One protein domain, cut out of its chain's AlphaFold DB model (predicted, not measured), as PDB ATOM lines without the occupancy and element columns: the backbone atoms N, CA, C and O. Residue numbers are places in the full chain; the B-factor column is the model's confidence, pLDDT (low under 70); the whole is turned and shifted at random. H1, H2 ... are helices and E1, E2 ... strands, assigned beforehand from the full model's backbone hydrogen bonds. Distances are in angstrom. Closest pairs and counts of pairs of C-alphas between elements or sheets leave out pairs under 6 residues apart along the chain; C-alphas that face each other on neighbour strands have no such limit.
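This is residues 13 to 167 of the 423 residues of the protein "Argininosuccinate synthase" of Bifidobacterium leontopitheci (UniProt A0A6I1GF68). A strongly twisted sheet of six strands runs through the core, with H1 and H5 over one face and H2 over the other; the long hairpin E4 and E5 lies at its middle. Short H6 packs on the edge strand E2, and the small helix H3 lies off the sheet beyond the end of E5. The 155 printed residues have six named helices and seven named strands, in the order H1 E1 H2 E2 E3 E4 E5 H3 H4 E6 E7 H5 H6, and the class is mixed. The sheet's order is E2 - E3 - E4 - E5 - E1 - E6, all antiparallel. The whole is compact, with a radius of gyration of the C-alphas of 14.0 A and spans of 35 by 35 by 31 A.

After residues 13 to 26, H1 holds residues 27 to 37, 15.8 A long, beginning at C-alpha 27 (245.144, 293.036, 208.687). E1 is residues 40 to 45, 16.8 A, and H2 is 49 to 59, 14.7 A. Then come E2, 69 to 72; E3, 75 to 77; E4, 84 to 91, 23.3 A; and E5, 94 to 101, 23.4 A, ending at C-alpha 101 (250.527, 297.148, 193.661). H3 is 104 to 107, H4 112 to 115, E6 131 to 135, E7 139 to 141, H5 142 to 150, 11.9 A, and H6 163 to 166, ending at C-alpha 166 (235.647, 284.478, 200.022).

E2 E3 E4 E5 form a meander, each strand the antiparallel neighbour of the one before. Within hydrogen-bond range are N 69 and O 77 of E2 and E3, 2.9 A; N 76 and O 86 of E3 and E4, 2.8 A; N 89 and O 96 of E4 and E5, 2.8 A; N 43 and O 97 of E1 and E5, 2.9 A; and N 42 and O 133 of E1 and E6, 2.9 A. E5, H3 H4 and E6 make a split strand-helix-strand unit, two strands running the same way with E1 between them, and its crossover is right-handed. Helices on both faces give three layers: H1 and H5 on one face, H2 on the other. H2 lies over E5 and E1 at a height over the sheet of 9.0 A; the closest C-alphas of H2 and E5 are those of Ile 49 and Ser 95, 5.1 A. H1, at 9.1 A, lies over E5 and only just over E4, where 3 of its C-alphas fall. The closest C-alphas of H5 and E4 are those of Gly 91 and Ile 147, 5.9 A. H6 lies over E2, with C-alphas 69 and 165 closest at 4.6 A. H4 only grazes the sheet with residues 114 to 115, and H3 is not on it. E7 pairs with no named strand, but its residues 139 to 140 pair antiparallel with 13 to 14. In H1, H2 and H5 every O i to N i+4 pair is within hydrogen-bond range; H3, H4 and H6 are too short for one.

The farthest C-alphas, those of Gly 23 and Gly 127, are 38.5 A apart. The printed part has no cut; the links H4 to E6 and H5 to H6 are long. Mean pLDDT of the printed part is 85.9, with 26 residues under 70: 17 to 22, 104 to 114, 117 and 119 to 126.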
ATOM      1  N   ARG A  13     247.366 314.444 204.795       95.19
ATOM      2  CA  ARG A  13     247.550 314.068 206.186       95.19
ATOM      3  C   ARG A  13     248.203 312.700 206.242       95.19
ATOM      4  O   ARG A  13     247.909 311.805 205.452       95.19
ATOM      5  N   ARG A  14     249.090 312.533 207.218       94.62
ATOM      6  CA  ARG A  14     249.629 311.212 207.531       94.62
ATOM      7  C   ARG A  14     248.508 310.346 208.085       94.62
ATOM      8  O   ARG A  14     247.805 310.794 208.992       94.62
ATOM      9  N   ILE A  15     248.382 309.130 207.574       92.81
ATOM     10  CA  ILE A  15     247.553 308.081 208.161       92.81
ATOM     11  C   ILE A  15     248.091 307.865 209.579       92.81
ATOM     12  O   ILE A  15     249.225 307.429 209.783       92.81
ATOM     13  N   ARG A  16     247.310 308.311 210.558       83.50
ATOM     14  CA  ARG A  16     247.616 308.263 211.989       83.50
ATOM     15  C   ARG A  16     246.484 307.516 212.672       83.50
ATOM     16  O   ARG A  16     245.372 307.524 212.156       83.50
ATOM     17  N   ASP A  17     246.783 307.001 213.862       66.75
ATOM     18  CA  ASP A  17     245.824 306.346 214.753       66.75
ATOM     19  C   ASP A  17     245.415 304.956 214.246       66.75
ATOM     20  O   ASP A  17     244.459 304.817 213.504       66.75
ATOM     21  N   PHE A  18     246.169 303.912 214.607       62.84
ATOM     22  CA  PHE A  18     245.885 302.529 214.189       62.84
ATOM     23  C   PHE A  18     244.882 301.815 215.104       62.84
ATOM     24  O   PHE A  18     244.582 300.641 214.879       62.84
ATOM     25  N   GLY A  19     244.396 302.483 216.153       61.00
ATOM     26  CA  GLY A  19     244.176 301.772 217.408       61.00
ATOM     27  C   GLY A  19     245.497 301.163 217.899       61.00
ATOM     28  O   GLY A  19     246.564 301.413 217.335       61.00
ATOM     29  N   ILE A  20     245.459 300.363 218.957       58.34
ATOM     30  CA  ILE A  20     246.609 299.526 219.311       58.34
ATOM     31  C   ILE A  20     246.583 298.354 218.319       58.34
ATOM     32  O   ILE A  20     245.640 297.569 218.392       58.34
ATOM     33  N   PRO A  21     247.527 298.219 217.365       60.91
ATOM     34  CA  PRO A  21     247.577 297.016 216.544       60.91
ATOM     35  C   PRO A  21     247.755 295.809 217.469       60.91
ATOM     36  O   PRO A  21     248.703 295.754 218.251       60.91
ATOM     37  N   TYR A  22     246.832 294.851 217.385       68.12
ATOM     38  CA  TYR A  22     246.775 293.715 218.314       68.12
ATOM     39  C   TYR A  22     247.815 292.630 217.999       68.12
ATOM     40  O   TYR A  22     247.946 291.655 218.735       68.12
ATOM     41  N   GLY A  23     248.584 292.798 216.916       79.25
ATOM     42  CA  GLY A  23     249.698 291.925 216.568       79.25
ATOM     43  C   GLY A  23     250.203 292.113 215.140       79.25
ATOM     44  O   GLY A  23     249.672 292.901 214.353       79.25
ATOM     45  N   VAL A  24     251.238 291.342 214.801       81.38
ATOM     46  CA  VAL A  24     251.789 291.246 213.435       81.38
ATOM     47  C   VAL A  24     250.799 290.632 212.440       81.38
ATOM     48  O   VAL A  24     250.892 290.905 211.247       81.38
ATOM     49  N   GLU A  25     249.823 289.870 212.945       81.25
ATOM     50  CA  GLU A  25     248.765 289.250 212.146       81.25
ATOM     51  C   GLU A  25     247.547 290.149 211.920       81.25
ATOM     52  O   GLU A  25     246.664 289.781 211.149       81.25
ATOM     53  N   ASP A  26     247.487 291.334 212.542       86.50
ATOM     54  CA  ASP A  26     246.396 292.273 212.281       86.50
ATOM     55  C   ASP A  26     246.424 292.703 210.794       86.50
ATOM     56  O   ASP A  26     247.449 293.217 210.323       86.50
ATOM     57  N   PRO A  27     245.310 292.541 210.053       89.00
ATOM     58  CA  PRO A  27     245.144 293.036 208.687       89.00
ATOM     59  C   PRO A  27     245.664 294.458 208.449       89.00
ATOM     60  O   PRO A  27     246.304 294.730 207.431       89.00
ATOM     61  N   LYS A  28     245.453 295.370 209.406       88.88
ATOM     62  CA  LYS A  28     245.907 296.762 209.298       88.88
ATOM     63  C   LYS A  28     247.419 296.895 209.429       88.88
ATOM     64  O   LYS A  28     247.999 297.764 208.784       88.88
ATOM     65  N   THR A  29     248.067 296.044 210.224       89.06
ATOM     66  CA  THR A  29     249.535 296.005 210.319       89.06
ATOM     67  C   THR A  29     250.137 295.591 208.978       89.06
ATOM     68  O   THR A  29     251.111 296.197 208.526       89.06
ATOM     69  N   LYS A  30     249.529 294.601 208.307       88.81
ATOM     70  CA  LYS A  30     249.926 294.176 206.956       88.81
ATOM     71  C   LYS A  30     249.727 295.316 205.952       88.81
ATOM     72  O   LYS A  30     250.679 295.680 205.270       88.81
ATOM     73  N   LEU A  31     248.546 295.944 205.941       91.50
ATOM     74  CA  LEU A  31     248.257 297.117 205.105       91.50
ATOM     75  C   LEU A  31     249.287 298.238 205.303       91.50
ATOM     76  O   LEU A  31     249.811 298.765 204.328       91.50
ATOM     77  N   TYR A  32     249.609 298.579 206.553       89.88
ATOM     78  CA  TYR A  32     250.594 299.614 206.863       89.88
ATOM     79  C   TYR A  32     251.966 299.288 206.286       89.88
ATOM     80  O   TYR A  32     252.579 300.136 205.650       89.88
ATOM     81  N   ARG A  33     252.436 298.050 206.481       89.75
ATOM     82  CA  ARG A  33     253.732 297.614 205.957       89.75
ATOM     83  C   ARG A  33     253.796 297.772 204.439       89.75
ATOM     84  O   ARG A  33     254.813 298.234 203.940       89.75
ATOM     85  N   PHE A  34     252.718 297.439 203.730       90.81
ATOM     86  CA  PHE A  34     252.649 297.668 202.289       90.81
ATOM     87  C   PHE A  34     252.675 299.161 201.949       90.81
ATOM     88  O   PHE A  34     253.522 299.586 201.175       90.81
ATOM     89  N   LEU A  35     251.818 299.979 202.563       90.69
ATOM     90  CA  LEU A  35     251.728 301.418 202.264       90.69
ATOM     91  C   LEU A  35     252.968 302.237 202.680       90.69
ATOM     92  O   LEU A  35     253.152 303.361 202.207       90.69
ATOM     93  N   ASP A  36     253.798 301.706 203.577       90.19
ATOM     94  CA  ASP A  36     255.095 302.284 203.945       90.19
ATOM     95  C   ASP A  36     256.179 301.968 202.897       90.19
ATOM     96  O   ASP A  36     257.132 302.726 202.741       90.19
ATOM     97  N   GLN A  37     256.014 300.868 202.153       89.00
ATOM     98  CA  GLN A  37     256.976 300.366 201.166       89.00
ATOM     99  C   GLN A  37     256.607 300.703 199.717       89.00
ATOM    100  O   GLN A  37     257.496 300.776 198.872       89.00
ATOM    101  N   THR A  38     255.323 300.904 199.417       88.69
ATOM    102  CA  THR A  38     254.825 301.147 198.059       88.69
ATOM    103  C   THR A  38     253.823 302.299 198.005       88.69
ATOM    104  O   THR A  38     253.198 302.661 199.006       88.69
ATOM    105  N   GLU A  39     253.666 302.897 196.823       90.50
ATOM    106  CA  GLU A  39     252.568 303.828 196.568       90.50
ATOM    107  C   GLU A  39     251.255 303.050 196.434       90.50
ATOM    108  O   GLU A  39     251.188 302.034 195.748       90.50
ATOM    109  N   GLY A  40     250.198 303.542 197.077       91.62
ATOM    110  CA  GLY A  40     248.862 302.958 197.001       91.62
ATOM    111  C   GLY A  40     247.862 303.884 196.319       91.62
ATOM    112  O   GLY A  40     248.032 305.103 196.287       91.62
ATOM    113  N   GLY A  41     246.782 303.305 195.813       92.69
ATOM    114  CA  GLY A  41     245.577 304.026 195.417       92.69
ATOM    115  C   GLY A  41     244.514 303.949 196.506       92.69
ATOM    116  O   GLY A  41     244.463 302.980 197.259       92.69
ATOM    117  N   VAL A  42     243.638 304.944 196.606       94.81
ATOM    118  CA  VAL A  42     242.478 304.872 197.500       94.81
ATOM    119  C   VAL A  42     241.254 305.502 196.866       94.81
ATOM    120  O   VAL A  42     241.312 306.618 196.355       94.81
ATOM    121  N   PHE A  43     240.129 304.806 196.970       94.88
ATOM    122  CA  PHE A  43     238.810 305.388 196.777       94.88
ATOM    123  C   PHE A  43     238.100 305.471 198.115       94.88
ATOM    124  O   PHE A  43     238.171 304.530 198.901       94.88
ATOM    125  N   TYR A  44     237.422 306.575 198.396       95.44
ATOM    126  CA  TYR A  44     236.768 306.771 199.684       95.44
ATOM    127  C   TYR A  44     235.497 307.610 199.573       95.44
ATOM    128  O   TYR A  44     235.341 308.444 198.678       95.44
ATOM    129  N   SER A  45     234.567 307.364 200.493       95.12
ATOM    130  CA  SER A  45     233.306 308.092 200.616       95.12
ATOM    131  C   SER A  45     232.833 308.104 202.068       95.12
ATOM    132  O   SER A  45     233.219 307.250 202.859       95.12
ATOM    133  N   THR A  46     231.946 309.033 202.423       94.56
ATOM    134  CA  THR A  46     231.205 308.971 203.697       94.56
ATOM    135  C   THR A  46     230.112 307.899 203.689       94.56
ATOM    136  O   THR A  46     229.446 307.690 204.700       94.56
ATOM    137  N   ALA A  47     229.856 307.277 202.537       94.75
ATOM    138  CA  ALA A  47     228.881 306.209 202.399       94.75
ATOM    139  C   ALA A  47     229.403 304.865 202.939       94.75
ATOM    140  O   ALA A  47     230.616 304.684 202.989       94.75
ATOM    141  N   PRO A  48     228.502 303.919 203.276       95.69
ATOM    142  CA  PRO A  48     228.874 302.566 203.688       95.69
ATOM    143  C   PRO A  48     229.644 301.796 202.610       95.69
ATOM    144  O   PRO A  48     229.423 302.006 201.410       95.69
ATOM    145  N   ILE A  49     230.486 300.854 203.040       96.62
ATOM    146  CA  ILE A  49     231.414 300.123 202.169       96.62
ATOM    147  C   ILE A  49     230.715 299.381 201.031       96.62
ATOM    148  O   ILE A  49     231.273 299.281 199.947       96.62
ATOM    149  N   GLU A  50     229.479 298.930 201.237       95.69
ATOM    150  CA  GLU A  50     228.667 298.259 200.224       95.69
ATOM    151  C   GLU A  50     228.444 299.176 199.010       95.69
ATOM    152  O   GLU A  50     228.657 298.784 197.868       95.69
ATOM    153  N   ARG A  51     228.111 300.448 199.265       95.44
ATOM    154  CA  ARG A  51     227.927 301.461 198.216       95.44
ATOM    155  C   ARG A  51     229.251 301.869 197.582       95.44
ATOM    156  O   ARG A  51     229.291 302.142 196.386       95.44
ATOM    157  N   VAL A  52     230.308 301.965 198.391       95.44
ATOM    158  CA  VAL A  52     231.640 302.348 197.909       95.44
ATOM    159  C   VAL A  52     232.192 301.274 196.981       95.44
ATOM    160  O   VAL A  52     232.662 301.623 195.908       95.44
ATOM    161  N   LEU A  53     232.086 299.994 197.338       95.75
ATOM    162  CA  LEU A  53     232.529 298.892 196.488       95.75
ATOM    163  C   LEU A  53     231.806 298.896 195.144       95.75
ATOM    164  O   LEU A  53     232.475 298.891 194.117       95.75
ATOM    165  N   ASP A  54     230.475 299.007 195.133       94.25
ATOM    166  CA  ASP A  54     229.704 299.098 193.886       94.25
ATOM    167  C   ASP A  54     230.138 300.283 193.018       94.25
ATOM    168  O   ASP A  54     230.318 300.145 191.806       94.25
ATOM    169  N   ALA A  55     230.339 301.453 193.632       93.44
ATOM    170  CA  ALA A  55     230.758 302.651 192.917       93.44
ATOM    171  C   ALA A  55     232.183 302.522 192.353       93.44
ATOM    172  O   ALA A  55     232.421 302.930 191.218       93.44
ATOM    173  N   VAL A  56     233.110 301.933 193.113       93.06
ATOM    174  CA  VAL A  56     234.492 301.685 192.674       93.06
ATOM    175  C   VAL A  56     234.529 300.623 191.578       93.06
ATOM    176  O   VAL A  56     235.188 300.826 190.565       93.06
ATOM    177  N   ASN A  57     233.783 299.526 191.719       93.38
ATOM    178  CA  ASN A  57     233.719 298.477 190.702       93.38
ATOM    179  C   ASN A  57     233.143 299.011 189.380       93.38
ATOM    180  O   ASN A  57     233.651 298.708 188.307       93.38
ATOM    181  N   ALA A  58     232.130 299.879 189.445       91.44
ATOM    182  CA  ALA A  58     231.602 300.565 188.266       91.44
ATOM    183  C   ALA A  58     232.567 301.618 187.684       91.44
ATOM    184  O   ALA A  58     232.434 301.996 186.518       91.44
ATOM    185  N   HIS A  59     233.499 302.133 188.491       89.25
ATOM    186  CA  HIS A  59     234.505 303.104 188.067       89.25
ATOM    187  C   HIS A  59     235.653 302.470 187.296       89.25
ATOM    188  O   HIS A  59     236.070 302.998 186.264       89.25
ATOM    189  N   LEU A  60     236.149 301.342 187.788       88.56
ATOM    190  CA  LEU A  60     237.323 300.682 187.247       88.56
ATOM    191  C   LEU A  60     236.956 299.880 185.992       88.56
ATOM    192  O   LEU A  60     236.781 298.666 186.028       88.56
ATOM    193  N   GLN A  61     236.828 300.571 184.859       84.44
ATOM    194  CA  GLN A  61     236.552 299.928 183.575       84.44
ATOM    195  C   GLN A  61     237.616 298.868 183.266       84.44
ATOM    196  O   GLN A  61     238.803 299.174 183.185       84.44
ATOM    197  N   GLY A  62     237.176 297.625 183.068       84.06
ATOM    198  CA  GLY A  62     238.068 296.503 182.770       84.06
ATOM    199  C   GLY A  62     238.688 295.835 183.996       84.06
ATOM    200  O   GLY A  62     239.531 294.969 183.816       84.06
ATOM    201  N   LEU A  63     238.279 296.204 185.211       88.81
ATOM    202  CA  LEU A  63     238.595 295.477 186.435       88.81
ATOM    203  C   LEU A  63     237.292 295.057 187.118       88.81
ATOM    204  O   LEU A  63     236.396 295.873 187.305       88.81
ATOM    205  N   ASP A  64     237.198 293.791 187.525       93.62
ATOM    206  CA  ASP A  64     236.035 293.276 188.253       93.62
ATOM    207  C   ASP A  64     236.428 292.848 189.670       93.62
ATOM    208  O   ASP A  64     236.916 291.738 189.914       93.62
ATOM    209  N   LEU A  65     236.198 293.749 190.627       95.06
ATOM    210  CA  LEU A  65     236.450 293.519 192.046       95.06
ATOM    211  C   LEU A  65     235.671 292.302 192.557       95.06
ATOM    212  O   LEU A  65     236.209 291.537 193.358       95.06
ATOM    213  N   SER A  66     234.450 292.066 192.062       96.19
ATOM    214  CA  SER A  66     233.598 290.954 192.514       96.19
ATOM    215  C   SER A  66     234.189 289.577 192.206       96.19
ATOM    216  O   SER A  66     233.907 288.594 192.894       96.19
ATOM    217  N   ARG A  67     235.070 289.505 191.202       95.44
ATOM    218  CA  ARG A  67     235.764 288.281 190.789       95.44
ATOM    219  C   ARG A  67     237.111 288.093 191.471       95.44
ATOM    220  O   ARG A  67     237.772 287.090 191.210       95.44
ATOM    221  N   SER A  68     237.507 289.006 192.349       94.88
ATOM    222  CA  SER A  68     238.750 288.885 193.111       94.88
ATOM    223  C   SER A  68     238.743 287.654 194.014       94.88
ATOM    224  O   SER A  68     237.712 287.009 194.224       94.88
ATOM    225  N   ARG A  69     239.917 287.298 194.527       92.75
ATOM    226  CA  ARG A  69     240.111 286.152 195.419       92.75
ATOM    227  C   ARG A  69     240.869 286.579 196.657       92.75
ATOM    228  O   ARG A  69     241.779 287.398 196.578       92.75
ATOM    229  N   HIS A  70     240.498 286.029 197.796       90.75
ATOM    230  CA  HIS A  70     241.102 286.385 199.069       90.75
ATOM    231  C   HIS A  70     242.485 285.755 199.220       90.75
ATOM    232  O   HIS A  70     242.707 284.602 198.858       90.75
ATOM    233  N   VAL A  71     243.431 286.539 199.731       89.31
ATOM    234  CA  VAL A  71     244.839 286.136 199.910       89.31
ATOM    235  C   VAL A  71     245.292 286.156 201.367       89.31
ATOM    236  O   VAL A  71     246.471 285.965 201.650       89.31
ATOM    237  N   GLY A  72     244.367 286.424 202.285       86.94
ATOM    238  CA  GLY A  72     244.644 286.511 203.710       86.94
ATOM    239  C   GLY A  72     244.482 287.913 204.289       86.94
ATOM    240  O   GLY A  72     244.533 288.914 203.573       86.94
ATOM    241  N   GLY A  73     244.227 287.997 205.598       84.44
ATOM    242  CA  GLY A  73     244.110 289.271 206.321       84.44
ATOM    243  C   GLY A  73     243.138 290.284 205.694       84.44
ATOM    244  O   GLY A  73     243.426 291.474 205.671       84.44
ATOM    245  N   GLY A  74     242.025 289.820 205.117       88.25
ATOM    246  CA  GLY A  74     241.025 290.665 204.445       88.25
ATOM    247  C   GLY A  74     241.487 291.344 203.150       88.25
ATOM    248  O   GLY A  74     240.772 292.194 202.624       88.25
ATOM    249  N   MET A  75     242.652 290.968 202.622       92.94
ATOM    250  CA  MET A  75     243.155 291.445 201.342       92.94
ATOM    251  C   MET A  75     242.649 290.563 200.200       92.94
ATOM    252  O   MET A  75     242.554 289.337 200.323       92.94
ATOM    253  N   MET A  76     242.342 291.202 199.079       94.50
ATOM    254  CA  MET A  76     241.878 290.570 197.854       94.50
ATOM    255  C   MET A  76     242.917 290.762 196.763       94.50
ATOM    256  O   MET A  76     243.508 291.831 196.648       94.50
ATOM    257  N   ARG A  77     243.110 289.738 195.944       93.44
ATOM    258  CA  ARG A  77     243.903 289.778 194.721       93.44
ATOM    259  C   ARG A  77     242.969 289.787 193.525       93.44
ATOM    260  O   ARG A  77     242.032 288.983 193.465       93.44
ATOM    261  N   MET A  78     243.225 290.689 192.589       91.75
ATOM    262  CA  MET A  78     242.452 290.774 191.355       91.75
ATOM    263  C   MET A  78     242.618 289.491 190.529       91.75
ATOM    264  O   MET A  78     243.688 288.887 190.491       91.75
ATOM    265  N   ALA A  79     241.541 289.047 189.875       85.50
ATOM    266  CA  ALA A  79     241.588 287.839 189.045       85.50
ATOM    267  C   ALA A  79     242.343 288.050 187.725       85.50
ATOM    268  O   ALA A  79     242.951 287.114 187.209       85.50
ATOM    269  N   GLU A  80     242.264 289.260 187.172       77.94
ATOM    270  CA  GLU A  80     242.771 289.600 185.836       77.94
ATOM    271  C   GLU A  80     244.173 290.217 185.884       77.94
ATOM    272  O   GLU A  80     244.948 290.040 184.947       77.94
ATOM    273  N   ASP A  81     244.520 290.862 187.001       71.88
ATOM    274  CA  ASP A  81     245.835 291.442 187.263       71.88
ATOM    275  C   ASP A  81     246.414 290.828 188.542       71.88
ATOM    276  O   ASP A  81     246.029 291.168 189.662       71.88
ATOM    277  N   GLY A  82     247.335 289.879 188.376       75.25
ATOM    278  CA  GLY A  82     247.955 289.185 189.495       75.25
ATOM    279  C   GLY A  82     248.746 290.106 190.430       75.25
ATOM    280  O   GLY A  82     249.022 289.690 191.552       75.25
ATOM    281  N   ASP A  83     249.084 291.321 190.018       87.44
ATOM    282  CA  ASP A  83     249.991 292.195 190.763       87.44
ATOM    283  C   ASP A  83     249.251 293.316 191.505       87.44
ATOM    284  O   ASP A  83     249.865 294.108 192.217       87.44
ATOM    285  N   LEU A  84     247.916 293.350 191.423       90.31
ATOM    286  CA  LEU A  84     247.092 294.325 192.125       90.31
ATOM    287  C   LEU A  84     246.290 293.679 193.255       90.31
ATOM    288  O   LEU A  84     245.427 292.817 193.050       90.31
ATOM    289  N   PHE A  85     246.538 294.167 194.465       93.62
ATOM    290  CA  PHE A  85     245.774 293.824 195.650       93.62
ATOM    291  C   PHE A  85     244.843 294.970 196.029       93.62
ATOM    292  O   PHE A  85     245.129 296.138 195.765       93.62
ATOM    293  N   TRP A  86     243.735 294.649 196.684       95.81
ATOM    294  CA  TRP A  86     242.858 295.651 197.268       95.81
ATOM    295  C   TRP A  86     242.276 295.208 198.603       95.81
ATOM    296  O   TRP A  86     242.228 294.023 198.936       95.81
ATOM    297  N   MET A  87     241.862 296.186 199.401       96.25
ATOM    298  CA  MET A  87     241.353 295.968 200.747       96.25
ATOM    299  C   MET A  87     240.225 296.956 201.053       96.25
ATOM    300  O   MET A  87     240.443 298.170 200.961       96.25
ATOM    301  N   PRO A  88     239.027 296.477 201.431       97.00
ATOM    302  CA  PRO A  88     237.954 297.345 201.883       97.00
ATOM    303  C   PRO A  88     238.120 297.676 203.369       97.00
ATOM    304  O   PRO A  88     238.334 296.797 204.207       97.00
ATOM    305  N   LEU A  89     237.964 298.951 203.700       95.69
ATOM    306  CA  LEU A  89     237.923 299.454 205.063       95.69
ATOM    307  C   LEU A  89     236.592 300.148 205.321       95.69
ATOM    308  O   LEU A  89     236.107 300.915 204.492       95.69
ATOM    309  N   ASP A  90     236.032 299.921 206.502       94.62
ATOM    310  CA  ASP A  90     234.862 300.652 206.994       94.62
ATOM    311  C   ASP A  90     235.178 301.312 208.335       94.62
ATOM    312  O   ASP A  90     235.994 300.802 209.109       94.62
ATOM    313  N   GLY A  91     234.561 302.448 208.633       91.12
ATOM    314  CA  GLY A  91     234.860 303.200 209.843       91.12
ATOM    315  C   GLY A  91     233.781 304.211 210.218       91.12
ATOM    316  O   GLY A  91     232.816 304.417 209.487       91.12
ATOM    317  N   PRO A  92     233.948 304.893 211.365       89.00
ATOM    318  CA  PRO A  92     232.937 305.807 211.900       89.00
ATOM    319  C   PRO A  92     232.696 307.052 211.033       89.00
ATOM    320  O   PRO A  92     231.689 307.732 211.207       89.00
ATOM    321  N   VAL A  93     233.624 307.380 210.131       91.50
ATOM    322  CA  VAL A  93     233.577 308.587 209.286       91.50
ATOM    323  C   VAL A  93     233.317 308.288 207.804       91.50
ATOM    324  O   VAL A  93     233.166 309.225 207.021       91.50
ATOM    325  N   GLY A  94     233.251 307.010 207.420       94.88
ATOM    326  CA  GLY A  94     233.088 306.575 206.037       94.88
ATOM    327  C   GLY A  94     233.814 305.267 205.745       94.88
ATOM    328  O   GLY A  94     234.335 304.611 206.651       94.88
ATOM    329  N   SER A  95     233.884 304.931 204.464       96.62
ATOM    330  CA  SER A  95     234.504 303.705 203.974       96.62
ATOM    331  C   SER A  95     235.499 304.003 202.858       96.62
ATOM    332  O   SER A  95     235.409 305.023 202.167       96.62
ATOM    333  N   ALA A  96     236.467 303.108 202.688       96.69
ATOM    334  CA  ALA A  96     237.504 303.222 201.680       96.69
ATOM    335  C   ALA A  96     237.816 301.867 201.040       96.69
ATOM    336  O   ALA A  96     237.675 300.823 201.670       96.69
ATOM    337  N   VAL A  97     238.286 301.893 199.800       96.94
ATOM    338  CA  VAL A  97     238.887 300.754 199.107       96.94
ATOM    339  C   VAL A  97     240.309 301.161 198.759       96.94
ATOM    340  O   VAL A  97     240.520 302.103 197.993       96.94
ATOM    341  N   VAL A  98     241.280 300.492 199.373       96.12
ATOM    342  CA  VAL A  98     242.706 300.758 199.161       96.12
ATOM    343  C   VAL A  98     243.250 299.751 198.163       96.12
ATOM    344  O   VAL A  98     243.021 298.559 198.329       96.12
ATOM    345  N   PHE A  99     243.975 300.234 197.161       94.56
ATOM    346  CA  PHE A  99     244.641 299.461 196.118       94.56
ATOM    347  C   PHE A  99     246.152 299.487 196.340       94.56
ATOM    348  O   PHE A  99     246.723 300.544 196.612       94.56
ATOM    349  N   ILE A 100     246.792 298.328 196.230       92.94
ATOM    350  CA  ILE A 100     248.200 298.113 196.555       92.94
ATOM    351  C   ILE A 100     248.830 297.311 195.410       92.94
ATOM    352  O   ILE A 100     248.493 296.134 195.251       92.94
ATOM    353  N   PRO A 101     249.728 297.903 194.614       90.19
ATOM    354  CA  PRO A 101     250.527 297.148 193.661       90.19
ATOM    355  C   PRO A 101     251.583 296.318 194.410       90.19
ATOM    356  O   PRO A 101     252.195 296.794 195.370       90.19
ATOM    357  N   VAL A 102     251.793 295.073 193.990       84.88
ATOM    358  CA  VAL A 102     252.709 294.103 194.611       84.88
ATOM    359  C   VAL A 102     253.508 293.373 193.527       84.88
ATOM    360  O   VAL A 102     253.038 293.210 192.411       84.88
ATOM    361  N   GLY A 103     254.721 292.914 193.854       79.62
ATOM    362  CA  GLY A 103     255.588 292.159 192.937       79.62
ATOM    363  C   GLY A 103     256.554 293.046 192.148       79.62
ATOM    364  O   GLY A 103     256.879 294.147 192.588       79.62
ATOM    365  N   ASP A 104     256.996 292.580 190.974       65.62
ATOM    366  CA  ASP A 104     257.922 293.303 190.077       65.62
ATOM    367  C   ASP A 104     257.351 294.651 189.587       65.62
ATOM    368  O   ASP A 104     258.085 295.510 189.088       65.62
ATOM    369  N   ALA A 105     256.038 294.852 189.747       56.84
ATOM    370  CA  ALA A 105     255.353 296.127 189.566       56.84
ATOM    371  C   ALA A 105     255.809 297.213 190.565       56.84
ATOM    372  O   ALA A 105     255.585 298.392 190.317       56.84
ATOM    373  N   ILE A 106     256.454 296.839 191.679       58.28
ATOM    374  CA  ILE A 106     257.058 297.777 192.640       58.28
ATOM    375  C   ILE A 106     258.430 298.263 192.141       58.28
ATOM    376  O   ILE A 106     258.736 299.451 192.241       58.28
ATOM    377  N   ASP A 107     259.249 297.362 191.587       57.19
ATOM    378  CA  ASP A 107     260.623 297.668 191.148       57.19
ATOM    379  C   ASP A 107     260.658 298.494 189.858       57.19
ATOM    380  O   ASP A 107     261.576 299.283 189.616       57.19
ATOM    381  N   LYS A 108     259.628 298.358 189.023       50.69
ATOM    382  CA  LYS A 108     259.387 299.273 187.916       50.69
ATOM    383  C   LYS A 108     258.560 300.417 188.475       50.69
ATOM    384  O   LYS A 108     257.376 300.243 188.705       50.69
ATOM    385  N   HIS A 109     259.141 301.603 188.627       50.47
ATOM    386  CA  HIS A 109     258.441 302.846 188.998       50.47
ATOM    387  C   HIS A 109     257.201 303.215 188.132       50.47
ATOM    388  O   HIS A 109     256.608 304.278 188.331       50.47
ATOM    389  N   ASP A 110     256.772 302.352 187.211       57.22
ATOM    390  CA  ASP A 110     255.508 302.376 186.483       57.22
ATOM    391  C   ASP A 110     254.325 301.947 187.372       57.22
ATOM    392  O   ASP A 110     253.525 301.085 187.022       57.22
ATOM    393  N   ALA A 111     254.116 302.656 188.486       61.69
ATOM    394  CA  ALA A 111     252.784 302.745 189.099       61.69
ATOM    395  C   ALA A 111     251.801 303.550 188.211       61.69
ATOM    396  O   ALA A 111     250.641 303.765 188.569       61.69
ATOM    397  N   GLU A 112     252.268 304.033 187.059       66.62
ATOM    398  CA  GLU A 112     251.552 304.891 186.123       66.62
ATOM    399  C   GLU A 112     250.245 304.289 185.580       66.62
ATOM    400  O   GLU A 112     249.247 305.014 185.568       66.62
ATOM    401  N   PRO A 113     250.161 302.988 185.223       66.31
ATOM    402  CA  PRO A 113     248.898 302.372 184.813       66.31
ATOM    403  C   PRO A 113     247.836 302.449 185.917       66.31
ATOM    404  O   PRO A 113     246.670 302.714 185.641       66.31
ATOM    405  N   TYR A 114     248.243 302.314 187.183       69.19
ATOM    406  CA  TYR A 114     247.336 302.427 188.325       69.19
ATOM    407  C   TYR A 114     246.968 303.879 188.628       69.19
ATOM    408  O   TYR A 114     245.833 304.161 188.998       69.19
ATOM    409  N   ARG A 115     247.886 304.833 188.427       70.94
ATOM    410  CA  ARG A 115     247.579 306.265 188.579       70.94
ATOM    411  C   ARG A 115     246.509 306.735 187.604       70.94
ATOM    412  O   ARG A 115     245.721 307.602 187.968       70.94
ATOM    413  N   GLN A 116     246.440 306.140 186.414       73.94
ATOM    414  CA  GLN A 116     245.387 306.422 185.436       73.94
ATOM    415  C   GLN A 116     244.004 305.942 185.891       73.94
ATOM    416  O   GLN A 116     243.003 306.481 185.428       73.94
ATOM    417  N   LEU A 117     243.941 304.996 186.835       69.88
ATOM    418  CA  LEU A 117     242.693 304.555 187.463       69.88
ATOM    419  C   LEU A 117     242.230 305.494 188.588       69.88
ATOM    420  O   LEU A 117     241.081 305.418 188.998       69.88
ATOM    421  N   LEU A 118     243.098 306.372 189.107       72.50
ATOM    422  CA  LEU A 118     242.831 307.200 190.292       72.50
ATOM    423  C   LEU A 118     242.230 308.610 190.073       72.50
ATOM    424  O   LEU A 118     241.916 309.248 191.087       72.50
ATOM    425  N   PRO A 119     242.024 309.165 188.856       58.28
ATOM    426  CA  PRO A 119     241.421 310.483 188.738       58.28
ATOM    427  C   PRO A 119     239.890 310.410 188.771       58.28
ATOM    428  O   PRO A 119     239.231 310.189 187.758       58.28
ATOM    429  N   VAL A 120     239.324 310.754 189.932       58.47
ATOM    430  CA  VAL A 120     237.979 311.341 190.016       58.47
ATOM    431  C   VAL A 120     237.983 312.543 190.964       58.47
ATOM    432  O   VAL A 120     237.636 312.413 192.142       58.47
ATOM    433  N   PRO A 121     238.348 313.748 190.491       55.62
ATOM    434  CA  PRO A 121     237.991 314.970 191.192       55.62
ATOM    435  C   PRO A 121     236.473 315.171 191.071       55.62
ATOM    436  O   PRO A 121     235.966 315.610 190.042       55.62
ATOM    437  N   GLY A 122     235.731 314.808 192.119       55.25
ATOM    438  CA  GLY A 122     234.340 315.233 192.303       55.25
ATOM    439  C   GLY A 122     233.283 314.627 191.370       55.25
ATOM    440  O   GLY A 122     232.185 315.180 191.308       55.25
ATOM    441  N   ALA A 123     233.541 313.519 190.663       56.19
ATOM    442  CA  ALA A 123     232.451 312.858 189.945       56.19
ATOM    443  C   ALA A 123     231.507 312.164 190.935       56.19
ATOM    444  O   ALA A 123     231.888 311.289 191.711       56.19
ATOM    445  N   LEU A 124     230.238 312.557 190.867       58.03
ATOM    446  CA  LEU A 124     229.125 311.789 191.402       58.03
ATOM    447  C   LEU A 124     228.994 310.513 190.576       58.03
ATOM    448  O   LEU A 124     228.337 310.498 189.535       58.03
ATOM    449  N   GLN A 125     229.617 309.435 191.031       64.62
ATOM    450  CA  GLN A 125     229.460 308.139 190.394       64.62
ATOM    451  C   GLN A 125     228.331 307.384 191.082       64.62
ATOM    452  O   GLN A 125     228.333 307.228 192.299       64.62
ATOM    453  N   ALA A 126     227.310 306.994 190.314       65.50
ATOM    454  CA  ALA A 126     226.088 306.375 190.841       65.50
ATOM    455  C   ALA A 126     225.371 307.209 191.934       65.50
ATOM    456  O   ALA A 126     224.725 306.659 192.824       65.50
ATOM    457  N   GLY A 127     225.489 308.544 191.888       83.25
ATOM    458  CA  GLY A 127     224.922 309.432 192.913       83.25
ATOM    459  C   GLY A 127     225.664 309.400 194.257       83.25
ATOM    460  O   GLY A 127     225.167 309.947 195.240       83.25
ATOM    461  N   LEU A 128     226.843 308.776 194.304       87.38
ATOM    462  CA  LEU A 128     227.711 308.708 195.469       87.38
ATOM    463  C   LEU A 128     228.836 309.749 195.343       87.38
ATOM    464  O   LEU A 128     229.483 309.798 194.294       87.38
ATOM    465  N   PRO A 129     229.127 310.558 196.379       87.75
ATOM    466  CA  PRO A 129     230.337 311.372 196.410       87.75
ATOM    467  C   PRO A 129     231.543 310.452 196.648       87.75
ATOM    468  O   PRO A 129     231.971 310.240 197.786       87.75
ATOM    469  N   LEU A 130     232.041 309.846 195.572       91.81
ATOM    470  CA  LEU A 130     233.235 309.010 195.571       91.81
ATOM    471  C   LEU A 130     234.452 309.882 195.253       91.81
ATOM    472  O   LEU A 130     234.438 310.655 194.297       91.81
ATOM    473  N   ARG A 131     235.504 309.768 196.061       91.69
ATOM    474  CA  ARG A 131     236.765 310.487 195.863       91.69
ATOM    475  C   ARG A 131     237.888 309.495 195.605       91.69
ATOM    476  O   ARG A 131     237.955 308.475 196.282       91.69
ATOM    477  N   GLY A 132     238.759 309.818 194.654       91.44
ATOM    478  CA  GLY A 132     240.003 309.095 194.387       91.44
ATOM    479  C   GLY A 132     241.211 309.818 194.985       91.44
ATOM    480  O   GLY A 132     241.221 311.044 195.115       91.44
ATOM    481  N   GLY A 133     242.236 309.066 195.367       90.75
ATOM    482  CA  GLY A 133     243.459 309.604 195.939       90.75
ATOM    483  C   GLY A 133     244.647 308.662 195.822       90.75
ATOM    484  O   GLY A 133     244.502 307.480 195.519       90.75
ATOM    485  N   VAL A 134     245.832 309.209 196.078       91.94
ATOM    486  CA  VAL A 134     247.092 308.460 196.116       91.94
ATOM    487  C   VAL A 134     247.585 308.433 197.562       91.94
ATOM    488  O   VAL A 134     247.416 309.403 198.309       91.94
ATOM    489  N   ILE A 135     248.191 307.320 197.961       93.06
ATOM    490  CA  ILE A 135     248.885 307.144 199.232       93.06
ATOM    491  C   ILE A 135     250.384 307.061 198.935       93.06
ATOM    492  O   ILE A 135     250.813 306.179 198.196       93.06
ATOM    493  N   ARG A 136     251.190 307.964 199.507       91.88
ATOM    494  CA  ARG A 136     252.659 307.959 199.367       91.88
ATOM    495  C   ARG A 136     253.331 308.155 200.714       91.88
ATOM    496  O   ARG A 136     253.095 309.174 201.359       91.88
ATOM    497  N   GLY A 137     254.155 307.200 201.149       90.50
ATOM    498  CA  GLY A 137     254.848 307.289 202.441       90.50
ATOM    499  C   GLY A 137     253.878 307.551 203.597       90.50
ATOM    500  O   GLY A 137     254.092 308.446 204.417       90.50
ATOM    501  N   MET A 138     252.751 306.831 203.605       93.19
ATOM    502  CA  MET A 138     251.642 307.010 204.551       93.19
ATOM    503  C   MET A 138     250.930 308.380 204.513       93.19
ATOM    504  O   MET A 138     250.157 308.676 205.425       93.19
ATOM    505  N   LEU A 139     251.162 309.234 203.511       94.56
ATOM    506  CA  LEU A 139     250.446 310.500 203.307       94.56
ATOM    507  C   LEU A 139     249.342 310.328 202.259       94.56
ATOM    508  O   LEU A 139     249.590 309.788 201.184       94.56
ATOM    509  N   THR A 140     248.137 310.814 202.557       94.69
ATOM    510  CA  THR A 140     246.988 310.840 201.633       94.69
ATOM    511  C   THR A 140     246.023 311.969 202.020       94.69
ATOM    512  O   THR A 140     246.290 312.680 202.986       94.69
ATOM    513  N   GLN A 141     244.923 312.192 201.298       93.88
ATOM    514  CA  GLN A 141     243.939 313.232 201.640       93.88
ATOM    515  C   GLN A 141     243.369 313.038 203.055       93.88
ATOM    516  O   GLN A 141     243.224 311.908 203.519       93.88
ATOM    517  N   ALA A 142     243.010 314.126 203.748       93.81
ATOM    518  CA  ALA A 142     242.595 314.071 205.153       93.81
ATOM    519  C   ALA A 142     241.420 313.111 205.410       93.81
ATOM    520  O   ALA A 142     241.481 312.332 206.362       93.81
ATOM    521  N   GLY A 143     240.400 313.114 204.542       93.00
ATOM    522  CA  GLY A 143     239.266 312.190 204.634       93.00
ATOM    523  C   GLY A 143     239.679 310.721 204.496       93.00
ATOM    524  O   GLY A 143     239.292 309.895 205.322       93.00
ATOM    525  N   ALA A 144     240.527 310.397 203.514       94.62
ATOM    526  CA  ALA A 144     241.072 309.051 203.345       94.62
ATOM    527  C   ALA A 144     241.945 308.642 204.539       94.62
ATOM    528  O   ALA A 144     241.810 307.536 205.054       94.62
ATOM    529  N   ALA A 145     242.799 309.545 205.028       95.00
ATOM    530  CA  ALA A 145     243.666 309.288 206.172       95.00
ATOM    531  C   ALA A 145     242.862 309.013 207.452       95.00
ATOM    532  O   ALA A 145     243.222 308.115 208.211       95.00
ATOM    533  N   ASP A 146     241.771 309.754 207.679       93.00
ATOM    534  CA  ASP A 146     240.872 309.540 208.815       93.00
ATOM    535  C   ASP A 146     240.122 308.201 208.705       93.00
ATOM    536  O   ASP A 146     240.022 307.489 209.707       93.00
ATOM    537  N   ILE A 147     239.628 307.835 207.512       93.94
ATOM    538  CA  ILE A 147     238.952 306.547 207.279       93.94
ATOM    539  C   ILE A 147     239.930 305.381 207.440       93.94
ATOM    540  O   ILE A 147     239.612 304.428 208.138       93.94
ATOM    541  N   ILE A 148     241.124 305.440 206.844       94.12
ATOM    542  CA  ILE A 148     242.110 304.351 206.934       94.12
ATOM    543  C   ILE A 148     242.639 304.211 208.368       94.12
ATOM    544  O   ILE A 148     242.807 303.096 208.859       94.12
ATOM    545  N   GLY A 149     242.886 305.333 209.051       92.25
ATOM    546  CA  GLY A 149     243.324 305.333 210.445       92.25
ATOM    547  C   GLY A 149     242.268 304.723 211.363       92.25
ATOM    548  O   GLY A 149     242.505 303.707 212.011       92.25
ATOM    549  N   LYS A 150     241.057 305.285 211.370       90.44
ATOM    550  CA  LYS A 150     240.009 304.919 212.341       90.44
ATOM    551  C   LYS A 150     239.133 303.747 211.907       90.44
ATOM    552  O   LYS A 150     238.384 303.209 212.717       90.44
ATOM    553  N   GLY A 151     239.161 303.400 210.630       91.31
ATOM    554  CA  GLY A 151     238.480 302.240 210.085       91.31
ATOM    555  C   GLY A 151     239.265 300.959 210.332       91.31
ATOM    556  O   GLY A 151     240.405 300.974 210.780       91.31
ATOM    557  N   ASP A 152     238.652 299.835 210.009       91.50
ATOM    558  CA  ASP A 152     239.272 298.515 210.029       91.50
ATOM    559  C   ASP A 152     238.842 297.775 208.774       91.50
ATOM    560  O   ASP A 152     237.927 298.184 208.053       91.50
ATOM    561  N   VAL A 153     239.550 296.685 208.526       92.81
ATOM    562  CA  VAL A 153     239.341 295.833 207.367       92.81
ATOM    563  C   VAL A 153     238.015 295.097 207.514       92.81
ATOM    564  O   VAL A 153     237.684 294.614 208.599       92.81
ATOM    565  N   CYS A 154     237.260 295.029 206.423       92.88
ATOM    566  CA  CYS A 154     235.958 294.377 206.383       92.88
ATOM    567  C   CYS A 154     235.969 293.177 205.436       92.88
ATOM    568  O   CYS A 154     236.731 293.115 204.476       92.88
ATOM    569  N   ALA A 155     235.092 292.213 205.698       92.56
ATOM    570  CA  ALA A 155     234.890 291.076 204.812       92.56
ATOM    571  C   ALA A 155     234.189 291.522 203.518       92.56
ATOM    572  O   ALA A 155     232.973 291.722 203.523       92.56
ATOM    573  N   ALA A 156     234.933 291.655 202.412       94.12
ATOM    574  CA  ALA A 156     234.362 291.966 201.094       94.12
ATOM    575  C   ALA A 156     233.242 290.984 200.722       94.12
ATOM    576  O   ALA A 156     232.179 291.388 200.269       94.12
ATOM    577  N   TRP A 157     233.445 289.701 201.017       93.38
ATOM    578  CA  TRP A 157     232.502 288.623 200.725       93.38
ATOM    579  C   TRP A 157     231.191 288.672 201.511       93.38
ATOM    580  O   TRP A 157     230.273 287.914 201.210       93.38
ATOM    581  N   ALA A 158     231.093 289.531 202.528       91.25
ATOM    582  CA  ALA A 158     229.835 289.787 203.222       91.25
ATOM    583  C   ALA A 158     228.973 290.846 202.507       91.25
ATOM    584  O   ALA A 158     227.841 291.090 202.923       91.25
ATOM    585  N   VAL A 159     229.500 291.486 201.458       94.06
ATOM    586  CA  VAL A 159     228.777 292.446 200.622       94.06
ATOM    587  C   VAL A 159     228.076 291.694 199.484       94.06
ATOM    588  O   VAL A 159     228.738 290.925 198.783       94.06
ATOM    589  N   PRO A 160     226.758 291.897 199.276       94.69
ATOM    590  CA  PRO A 160     226.028 291.239 198.197       94.69
ATOM    591  C   PRO A 160     226.688 291.454 196.832       94.69
ATOM    592  O   PRO A 160     226.992 292.587 196.467       94.69
ATOM    593  N   GLY A 161     226.889 290.373 196.082       95.94
ATOM    594  CA  GLY A 161     227.561 290.393 194.781       95.94
ATOM    595  C   GLY A 161     229.081 290.207 194.838       95.94
ATOM    596  O   GLY A 161     229.694 290.081 193.785       95.94
ATOM    597  N   TYR A 162     229.694 290.152 196.025       95.94
ATOM    598  CA  TYR A 162     231.136 289.939 196.211       95.94
ATOM    599  C   TYR A 162     231.454 288.585 196.856       95.94
ATOM    600  O   TYR A 162     232.568 288.366 197.327       95.94
ATOM    601  N   GLU A 163     230.510 287.646 196.893       94.31
ATOM    602  CA  GLU A 163     230.633 286.384 197.632       94.31
ATOM    603  C   GLU A 163     231.823 285.534 197.159       94.31
ATOM    604  O   GLU A 163     232.474 284.873 197.968       94.31
ATOM    605  N   LEU A 164     232.160 285.594 195.864       91.31
ATOM    606  CA  LEU A 164     233.318 284.897 195.288       91.31
ATOM    607  C   LEU A 164     234.652 285.348 195.887       91.31
ATOM    608  O   LEU A 164     235.617 284.584 195.862       91.31
ATOM    609  N   THR A 165     234.712 286.550 196.461       92.25
ATOM    610  CA  THR A 165     235.921 287.034 197.131       92.25
ATOM    611  C   THR A 165     236.263 286.225 198.382       92.25
ATOM    612  O   THR A 165     237.403 286.284 198.816       92.25
ATOM    613  N   ALA A 166     235.346 285.410 198.927       90.19
ATOM    614  CA  ALA A 166     235.647 284.478 200.022       90.19
ATOM    615  C   ALA A 166     236.534 283.298 199.592       90.19
ATOM    616  O   ALA A 166     237.067 282.583 200.441       90.19
ATOM    617  N   GLU A 167     236.643 283.027 198.289       88.88
ATOM    618  CA  GLU A 167     237.449 281.914 197.803       88.88
ATOM    619  C   GLU A 167     238.947 282.232 197.955       88.88
ATOM    620  O   GLU A 167     239.402 283.279 197.478       88.88
TER     621      GLU A 167